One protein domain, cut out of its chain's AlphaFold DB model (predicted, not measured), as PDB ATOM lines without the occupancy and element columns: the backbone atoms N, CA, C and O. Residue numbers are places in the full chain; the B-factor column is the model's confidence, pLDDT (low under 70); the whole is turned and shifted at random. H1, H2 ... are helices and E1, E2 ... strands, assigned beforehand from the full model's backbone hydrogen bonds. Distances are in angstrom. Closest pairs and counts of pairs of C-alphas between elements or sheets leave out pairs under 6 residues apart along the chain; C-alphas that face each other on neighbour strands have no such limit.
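This is residues 319 to 380 of the 395 residues of an uncharacterized protein of Gossypium mustelinum (UniProt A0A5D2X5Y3). With little regular structure, this is a two-stranded hairpin, E1 and E2, with two short helices, H1 and H2, at one end and a long loop, residues 334 to 358, joining the strands. Residues 340 to 341 of the loop pair with E1, and residues 351 to 356 stick out. The printed part has 62 residues, in the order H1, E1, E2, H2; the class is mixed, with 20 residues in named elements. It is compact, radius of gyration of the C-alphas 12.1 A, spanning 32 by 24 by 17 A.

H1, residues 321 to 326, begins at C-alpha (-27.899, -25.317, 36.420) and is 8.6 A long. E1 is residues 330 to 333, 10.0 A; E2 is residues 359 to 362, 10.1 A. H2, residues 368 to 373, 8.6 A, ends at C-alpha (-29.645, -35.263, 44.777).

The hairpin E1 and E2 is antiparallel at 151 degrees, with N 332 and O 360 2.8 A apart, within hydrogen-bond range. H1 and H2 are close but not clearly touching, the closest C-alphas, Phe 324 and Val 372, 6.8 A apart; they run opposite ways at a shallow tilt of 12 degrees. H1 and E2 are apart, as are E1 and H2. In H1 and H2 every O i to N i+4 pair is within hydrogen-bond range.

The C-alphas farthest apart, Gly 335 and Gly 378, are 36.1 A apart. The printed part has no cut; the link E1 to E2 is long. No printed residue is under 70 in pLDDT.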
ATOM      1  N   SER A 319     -27.798 -26.648  43.573       91.62
ATOM      2  CA  SER A 319     -26.605 -26.535  42.731       91.62
ATOM      3  C   SER A 319     -26.836 -25.475  41.654       91.62
ATOM      4  O   SER A 319     -27.959 -24.991  41.482       91.62
ATOM      5  N   SER A 320     -25.801 -25.099  40.894       90.69
ATOM      6  CA  SER A 320     -26.059 -24.406  39.628       90.69
ATOM      7  C   SER A 320     -26.752 -25.333  38.631       90.69
ATOM      8  O   SER A 320     -26.676 -26.561  38.707       90.69
ATOM      9  N   VAL A 321     -27.377 -24.698  37.645       89.19
ATOM     10  CA  VAL A 321     -27.899 -25.317  36.420       89.19
ATOM     11  C   VAL A 321     -26.840 -26.109  35.687       89.19
ATOM     12  O   VAL A 321     -27.040 -27.278  35.387       89.19
ATOM     13  N   SER A 322     -25.722 -25.445  35.393       90.50
ATOM     14  CA  SER A 322     -24.646 -26.013  34.597       90.50
ATOM     15  C   SER A 322     -24.098 -27.259  35.280       90.50
ATOM     16  O   SER A 322     -23.962 -28.291  34.640       90.50
ATOM     17  N   TRP A 323     -23.922 -27.204  36.606       92.75
ATOM     18  CA  TRP A 323     -23.507 -28.356  37.394       92.75
ATOM     19  C   TRP A 323     -24.543 -29.481  37.320       92.75
ATOM     20  O   TRP A 323     -24.178 -30.635  37.125       92.75
ATOM     21  N   PHE A 324     -25.835 -29.168  37.432       92.56
ATOM     22  CA  PHE A 324     -26.893 -30.175  37.336       92.56
ATOM     23  C   PHE A 324     -26.893 -30.886  35.970       92.56
ATOM     24  O   PHE A 324     -27.018 -32.109  35.918       92.56
ATOM     25  N   PHE A 325     -26.682 -30.148  34.876       93.25
ATOM     26  CA  PHE A 325     -26.604 -30.711  33.523       93.25
ATOM     27  C   PHE A 325     -25.321 -31.524  33.311       93.25
ATOM     28  O   PHE A 325     -25.400 -32.683  32.906       93.25
ATOM     29  N   GLU A 326     -24.159 -30.993  33.702       92.75
ATOM     30  CA  GLU A 326     -22.864 -31.697  33.669       92.75
ATOM     31  C   GLU A 326     -22.883 -33.025  34.439       92.75
ATOM     32  O   GLU A 326     -22.201 -33.979  34.063       92.75
ATOM     33  N   ASN A 327     -23.680 -33.110  35.509       91.75
ATOM     34  CA  ASN A 327     -23.765 -34.298  36.358       91.75
ATOM     35  C   ASN A 327     -24.850 -35.297  35.916       91.75
ATOM     36  O   ASN A 327     -25.139 -36.259  36.633       91.75
ATOM     37  N   GLY A 328     -25.380 -35.141  34.699       89.88
ATOM     38  CA  GLY A 328     -26.162 -36.172  34.017       89.88
ATOM     39  C   GLY A 328     -27.672 -36.027  34.149       89.88
ATOM     40  O   GLY A 328     -28.375 -37.033  34.089       89.88
ATOM     41  N   ALA A 329     -28.189 -34.812  34.335       92.69
ATOM     42  CA  ALA A 329     -29.620 -34.565  34.186       92.69
ATOM     43  C   ALA A 329     -30.115 -34.986  32.789       92.69
ATOM     44  O   ALA A 329     -29.425 -34.797  31.783       92.69
ATOM     45  N   LEU A 330     -31.321 -35.553  32.737       94.25
ATOM     46  CA  LEU A 330     -31.891 -36.129  31.523       94.25
ATOM     47  C   LEU A 330     -33.158 -35.383  31.107       94.25
ATOM     48  O   LEU A 330     -34.051 -35.178  31.926       94.25
ATOM     49  N   LEU A 331     -33.258 -35.026  29.827       94.50
ATOM     50  CA  LEU A 331     -34.465 -34.493  29.203       94.50
ATOM     51  C   LEU A 331     -35.319 -35.646  28.677       94.50
ATOM     52  O   LEU A 331     -34.883 -36.429  27.836       94.50
ATOM     53  N   PHE A 332     -36.559 -35.711  29.127       93.56
ATOM     54  CA  PHE A 332     -37.554 -36.651  28.644       93.56
ATOM     55  C   PHE A 332     -38.582 -35.945  27.778       93.56
ATOM     56  O   PHE A 332     -38.930 -34.784  28.011       93.56
ATOM     57  N   ARG A 333     -39.103 -36.695  26.811       93.19
ATOM     58  CA  ARG A 333     -40.223 -36.304  25.972       93.19
ATOM     59  C   ARG A 333     -41.351 -37.307  26.153       93.19
ATOM     60  O   ARG A 333     -41.132 -38.508  26.297       93.19
ATOM     61  N   LYS A 334     -42.582 -36.820  26.143       91.88
ATOM     62  CA  LYS A 334     -43.773 -37.653  26.270       91.88
ATOM     63  C   LYS A 334     -43.840 -38.685  25.144       91.88
ATOM     64  O   LYS A 334     -43.793 -38.339  23.969       91.88
ATOM     65  N   GLY A 335     -43.984 -39.949  25.531       90.56
ATOM     66  CA  GLY A 335     -43.954 -41.096  24.619       90.56
ATOM     67  C   GLY A 335     -42.592 -41.790  24.546       90.56
ATOM     68  O   GLY A 335     -42.556 -42.970  24.204       90.56
ATOM     69  N   ASP A 336     -41.511 -41.121  24.956       91.19
ATOM     70  CA  ASP A 336     -40.174 -41.707  25.003       91.19
ATOM     71  C   ASP A 336     -39.913 -42.329  26.381       91.19
ATOM     72  O   ASP A 336     -40.160 -41.729  27.429       91.19
ATOM     73  N   SER A 337     -39.396 -43.558  26.389       84.44
ATOM     74  CA  SER A 337     -39.032 -44.287  27.611       84.44
ATOM     75  C   SER A 337     -37.596 -44.022  28.073       84.44
ATOM     76  O   SER A 337     -37.221 -44.430  29.172       84.44
ATOM     77  N   VAL A 338     -36.791 -43.343  27.249       89.38
ATOM     78  CA  VAL A 338     -35.371 -43.068  27.492       89.38
ATOM     79  C   VAL A 338     -35.131 -41.563  27.446       89.38
ATOM     80  O   VAL A 338     -35.457 -40.907  26.460       89.38
ATOM     81  N   GLY A 339     -34.544 -41.028  28.516       89.50
ATOM     82  CA  GLY A 339     -34.154 -39.624  28.598       89.50
ATOM     83  C   GLY A 339     -32.863 -39.346  27.830       89.50
ATOM     84  O   GLY A 339     -31.943 -40.167  27.814       89.50
ATOM     85  N   GLN A 340     -32.788 -38.179  27.203       93.12
ATOM     86  CA  GLN A 340     -31.617 -37.694  26.479       93.12
ATOM     87  C   GLN A 340     -30.717 -36.875  27.408       93.12
ATOM     88  O   GLN A 340     -31.210 -36.165  28.284       93.12
ATOM     89  N   SER A 341     -29.397 -36.955  27.220       92.50
ATOM     90  CA  SER A 341     -28.459 -36.100  27.957       92.50
ATOM     91  C   SER A 341     -28.710 -34.638  27.620       92.50
ATOM     92  O   SER A 341     -28.909 -34.306  26.454       92.50
ATOM     93  N   ILE A 342     -28.673 -33.770  28.623       93.62
ATOM     94  CA  ILE A 342     -28.765 -32.324  28.426       93.62
ATOM     95  C   ILE A 342     -27.359 -31.780  28.190       93.62
ATOM     96  O   ILE A 342     -26.422 -32.159  28.897       93.62
ATOM     97  N   ASP A 343     -27.207 -30.908  27.197       91.94
ATOM     98  CA  ASP A 343     -25.934 -30.235  26.960       91.94
ATOM     99  C   ASP A 343     -25.609 -29.305  28.134       91.94
ATOM    100  O   ASP A 343     -26.501 -28.761  28.787       91.94
ATOM    101  N   VAL A 344     -24.324 -29.087  28.420       88.62
ATOM    102  CA  VAL A 344     -23.903 -28.234  29.549       88.62
ATOM    103  C   VAL A 344     -24.480 -26.826  29.435       88.62
ATOM    104  O   VAL A 344     -24.773 -26.210  30.456       88.62
ATOM    105  N   ASP A 345     -24.667 -26.345  28.203       87.25
ATOM    106  CA  ASP A 345     -25.292 -25.074  27.850       87.25
ATOM    107  C   ASP A 345     -26.796 -25.178  27.525       87.25
ATOM    108  O   ASP A 345     -27.427 -24.185  27.157       87.25
ATOM    109  N   GLY A 346     -27.391 -26.359  27.711       88.88
ATOM    110  CA  GLY A 346     -28.822 -26.609  27.572       88.88
ATOM    111  C   GLY A 346     -29.347 -26.265  26.187       88.88
ATOM    112  O   GLY A 346     -30.539 -26.005  26.034       88.88
ATOM    113  N   SER A 347     -28.468 -26.226  25.187       88.75
ATOM    114  CA  SER A 347     -28.800 -25.865  23.811       88.75
ATOM    115  C   SER A 347     -29.799 -26.832  23.169       88.75
ATOM    116  O   SER A 347     -30.553 -26.434  22.283       88.75
ATOM    117  N   ASN A 348     -29.869 -28.070  23.661       90.62
ATOM    118  CA  ASN A 348     -30.822 -29.090  23.233       90.62
ATOM    119  C   ASN A 348     -32.161 -29.098  23.994       90.62
ATOM    120  O   ASN A 348     -33.014 -29.949  23.734       90.62
ATOM    121  N   LEU A 349     -32.378 -28.167  24.924       90.38
ATOM    122  CA  LEU A 349     -33.659 -28.026  25.609       90.38
ATOM    123  C   LEU A 349     -34.692 -27.330  24.699       90.38
ATOM    124  O   LEU A 349     -34.341 -26.466  23.889       90.38
ATOM    125  N   PRO A 350     -35.987 -27.669  24.826       87.75
ATOM    126  CA  PRO A 350     -37.034 -27.052  24.022       87.75
ATOM    127  C   PRO A 350     -37.093 -25.537  24.266       87.75
ATOM    128  O   PRO A 350     -37.109 -25.071  25.407       87.75
ATOM    129  N   SER A 351     -37.145 -24.763  23.180       81.06
ATOM    130  CA  SER A 351     -37.232 -23.303  23.227       81.06
ATOM    131  C   SER A 351     -38.675 -22.828  23.028       81.06
ATOM    132  O   SER A 351     -39.343 -23.175  22.055       81.06
ATOM    133  N   GLY A 352     -39.163 -22.005  23.960       72.25
ATOM    134  CA  GLY A 352     -40.541 -21.501  23.944       72.25
ATOM    135  C   GLY A 352     -41.595 -22.550  24.331       72.25
ATOM    136  O   GLY A 352     -41.276 -23.635  24.805       72.25
ATOM    137  N   GLY A 353     -42.875 -22.201  24.162       73.06
ATOM    138  CA  GLY A 353     -44.010 -23.082  24.471       73.06
ATOM    139  C   GLY A 353     -44.743 -22.750  25.777       73.06
ATOM    140  O   GLY A 353     -44.577 -21.681  26.367       73.06
ATOM    141  N   ARG A 354     -45.630 -23.657  26.198       76.56
ATOM    142  CA  ARG A 354     -46.381 -23.584  27.463       76.56
ATOM    143  C   ARG A 354     -46.049 -24.815  28.303       76.56
ATOM    144  O   ARG A 354     -45.498 -25.780  27.800       76.56
ATOM    145  N   ASN A 355     -46.407 -24.792  29.584       79.44
ATOM    146  CA  ASN A 355     -46.301 -25.978  30.431       79.44
ATOM    147  C   ASN A 355     -47.425 -26.976  30.089       79.44
ATOM    148  O   ASN A 355     -48.470 -26.984  30.741       79.44
ATOM    149  N   ASP A 356     -47.226 -27.743  29.021       86.56
ATOM    150  CA  ASP A 356     -48.163 -28.713  28.439       86.56
ATOM    151  C   ASP A 356     -47.840 -30.175  28.804       86.56
ATOM    152  O   ASP A 356     -48.633 -31.075  28.526       86.56
ATOM    153  N   GLY A 357     -46.714 -30.404  29.486       87.69
ATOM    154  CA  GLY A 357     -46.263 -31.729  29.910       87.69
ATOM    155  C   GLY A 357     -45.629 -32.562  28.794       87.69
ATOM    156  O   GLY A 357     -45.454 -33.765  28.979       87.69
ATOM    157  N   GLU A 358     -45.290 -31.960  27.651       90.00
ATOM    158  CA  GLU A 358     -44.628 -32.673  26.553       90.00
ATOM    159  C   GLU A 358     -43.156 -32.991  26.855       90.00
ATOM    160  O   GLU A 358     -42.641 -33.995  26.365       90.00
ATOM    161  N   PHE A 359     -42.497 -32.193  27.702       91.50
ATOM    162  CA  PHE A 359     -41.109 -32.395  28.123       91.50
ATOM    163  C   PHE A 359     -40.939 -32.232  29.639       91.50
ATOM    164  O   PHE A 359     -41.601 -31.394  30.258       91.50
ATOM    165  N   TRP A 360     -40.025 -32.995  30.240       92.00
ATOM    166  CA  TRP A 360     -39.606 -32.822  31.638       92.00
ATOM    167  C   TRP A 360     -38.137 -33.201  31.830       92.00
ATOM    168  O   TRP A 360     -37.563 -33.913  31.014       92.00
ATOM    169  N   ILE A 361     -37.523 -32.717  32.910       93.19
ATOM    170  CA  ILE A 361     -36.153 -33.076  33.292       93.19
ATOM    171  C   ILE A 361     -36.217 -34.008  34.501       93.19
ATOM    172  O   ILE A 361     -36.957 -33.725  35.445       93.19
ATOM    173  N   ASP A 362     -35.451 -35.095  34.479       92.12
ATOM    174  CA  ASP A 362     -35.335 -36.035  35.595       92.12
ATOM    175  C   ASP A 362     -33.863 -36.339  35.921       92.12
ATOM    176  O   ASP A 362     -32.933 -35.976  35.191       92.12
ATOM    177  N   LEU A 363     -33.657 -36.983  37.064       91.12
ATOM    178  CA  LEU A 363     -32.356 -37.398  37.562       91.12
ATOM    179  C   LEU A 363     -31.737 -38.495  36.679       91.12
ATOM    180  O   LEU A 363     -32.464 -39.317  36.112       91.12
ATOM    181  N   PRO A 364     -30.396 -38.588  36.634       90.88
ATOM    182  CA  PRO A 364     -29.724 -39.715  36.000       90.88
ATOM    183  C   PRO A 364     -30.100 -41.048  36.649       90.88
ATOM    184  O   PRO A 364     -30.425 -41.135  37.838       90.88
ATOM    185  N   SER A 365     -29.959 -42.116  35.869       85.00
ATOM    186  CA  SER A 365     -30.013 -43.491  36.362       85.00
ATOM    187  C   SER A 365     -28.716 -43.889  37.084       85.00
ATOM    188  O   SER A 365     -27.638 -43.366  36.798       85.00
ATOM    189  N   GLY A 366     -28.809 -44.860  37.997       85.06
ATOM    190  CA  GLY A 366     -27.656 -45.440  38.697       85.06
ATOM    191  C   GLY A 366     -27.084 -44.562  39.816       85.06
ATOM    192  O   GLY A 366     -27.767 -43.699  40.367       85.06
ATOM    193  N   ASP A 367     -25.815 -44.791  40.155       80.69
ATOM    194  CA  ASP A 367     -25.173 -44.222  41.353       80.69
ATOM    195  C   ASP A 367     -25.061 -42.692  41.324       80.69
ATOM    196  O   ASP A 367     -25.125 -42.029  42.363       80.69
ATOM    197  N   ARG A 368     -24.987 -42.106  40.121       84.81
ATOM    198  CA  ARG A 368     -24.949 -40.646  39.923       84.81
ATOM    199  C   ARG A 368     -26.199 -39.951  40.454       84.81
ATOM    200  O   ARG A 368     -26.114 -38.799  40.867       84.81
ATOM    201  N   LYS A 369     -27.334 -40.656  40.523       89.69
ATOM    202  CA  LYS A 369     -28.588 -40.134  41.077       89.69
ATOM    203  C   LYS A 369     -28.392 -39.558  42.472       89.69
ATOM    204  O   LYS A 369     -28.873 -38.465  42.747       89.69
ATOM    205  N   ASN A 370     -27.684 -40.274  43.344       89.00
ATOM    206  CA  ASN A 370     -27.503 -39.851  44.732       89.00
ATOM    207  C   ASN A 370     -26.605 -38.614  44.828       89.00
ATOM    208  O   ASN A 370     -26.936 -37.694  45.569       89.00
ATOM    209  N   SER A 371     -25.544 -38.551  44.016       88.56
ATOM    210  CA  SER A 371     -24.667 -37.376  43.935       88.56
ATOM    211  C   SER A 371     -25.408 -36.136  43.435       88.56
ATOM    212  O   SER A 371     -25.199 -35.042  43.946       88.56
ATOM    213  N   VAL A 372     -26.280 -36.295  42.436       91.25
ATOM    214  CA  VAL A 372     -27.075 -35.183  41.905       91.25
ATOM    215  C   VAL A 372     -28.102 -34.704  42.931       91.25
ATOM    216  O   VAL A 372     -28.286 -33.500  43.084       91.25
ATOM    217  N   LYS A 373     -28.731 -35.621  43.680       89.94
ATOM    218  CA  LYS A 373     -29.645 -35.263  44.777       89.94
ATOM    219  C   LYS A 373     -28.941 -34.458  45.863       89.94
ATOM    220  O   LYS A 373     -29.445 -33.411  46.248       89.94
ATOM    221  N   SER A 374     -27.757 -34.897  46.293       89.94
ATOM    222  CA  SER A 374     -26.970 -34.183  47.303       89.94
ATOM    223  C   SER A 374     -26.459 -32.817  46.844       89.94
ATOM    224  O   SER A 374     -25.880 -32.107  47.660       89.94
ATOM    225  N   GLY A 375     -26.656 -32.454  45.572       90.12
ATOM    226  CA  GLY A 375     -26.350 -31.140  45.020       90.12
ATOM    227  C   GLY A 375     -24.892 -30.711  45.169       90.12
ATOM    228  O   GLY A 375     -23.992 -31.502  45.447       90.12
ATOM    229  N   ASN A 376     -24.662 -29.414  44.973       91.44
ATOM    230  CA  ASN A 376     -23.374 -28.774  45.203       91.44
ATOM    231  C   ASN A 376     -23.619 -27.325  45.623       91.44
ATOM    232  O   ASN A 376     -23.746 -26.423  44.795       91.44
ATOM    233  N   LEU A 377     -23.659 -27.104  46.935       88.12
ATOM    234  CA  LEU A 377     -23.943 -25.788  47.499       88.12
ATOM    235  C   LEU A 377     -22.914 -24.730  47.065       88.12
ATOM    236  O   LEU A 377     -23.277 -23.575  46.881       88.12
ATOM    237  N   GLY A 378     -21.654 -25.122  46.841       88.94
ATOM    238  CA  GLY A 378     -20.604 -24.216  46.369       88.94
ATOM    239  C   GLY A 378     -20.811 -23.739  44.929       88.94
ATOM    240  O   GLY A 378     -20.337 -22.662  44.573       88.94
ATOM    241  N   SER A 379     -21.538 -24.504  44.108       90.50
ATOM    242  CA  SER A 379     -21.937 -24.078  42.763       90.50
ATOM    243  C   SER A 379     -23.301 -23.393  42.734       90.50
ATOM    244  O   SER A 379     -23.632 -22.778  41.724       90.50
ATOM    245  N   ALA A 380     -24.098 -23.480  43.803       87.19
ATOM    246  CA  ALA A 380     -25.458 -22.963  43.833       87.19
ATOM    247  C   ALA A 380     -25.513 -21.471  43.481       87.19
ATOM    248  O   ALA A 380     -24.814 -20.634  44.051       87.19
TER     249      ALA A 380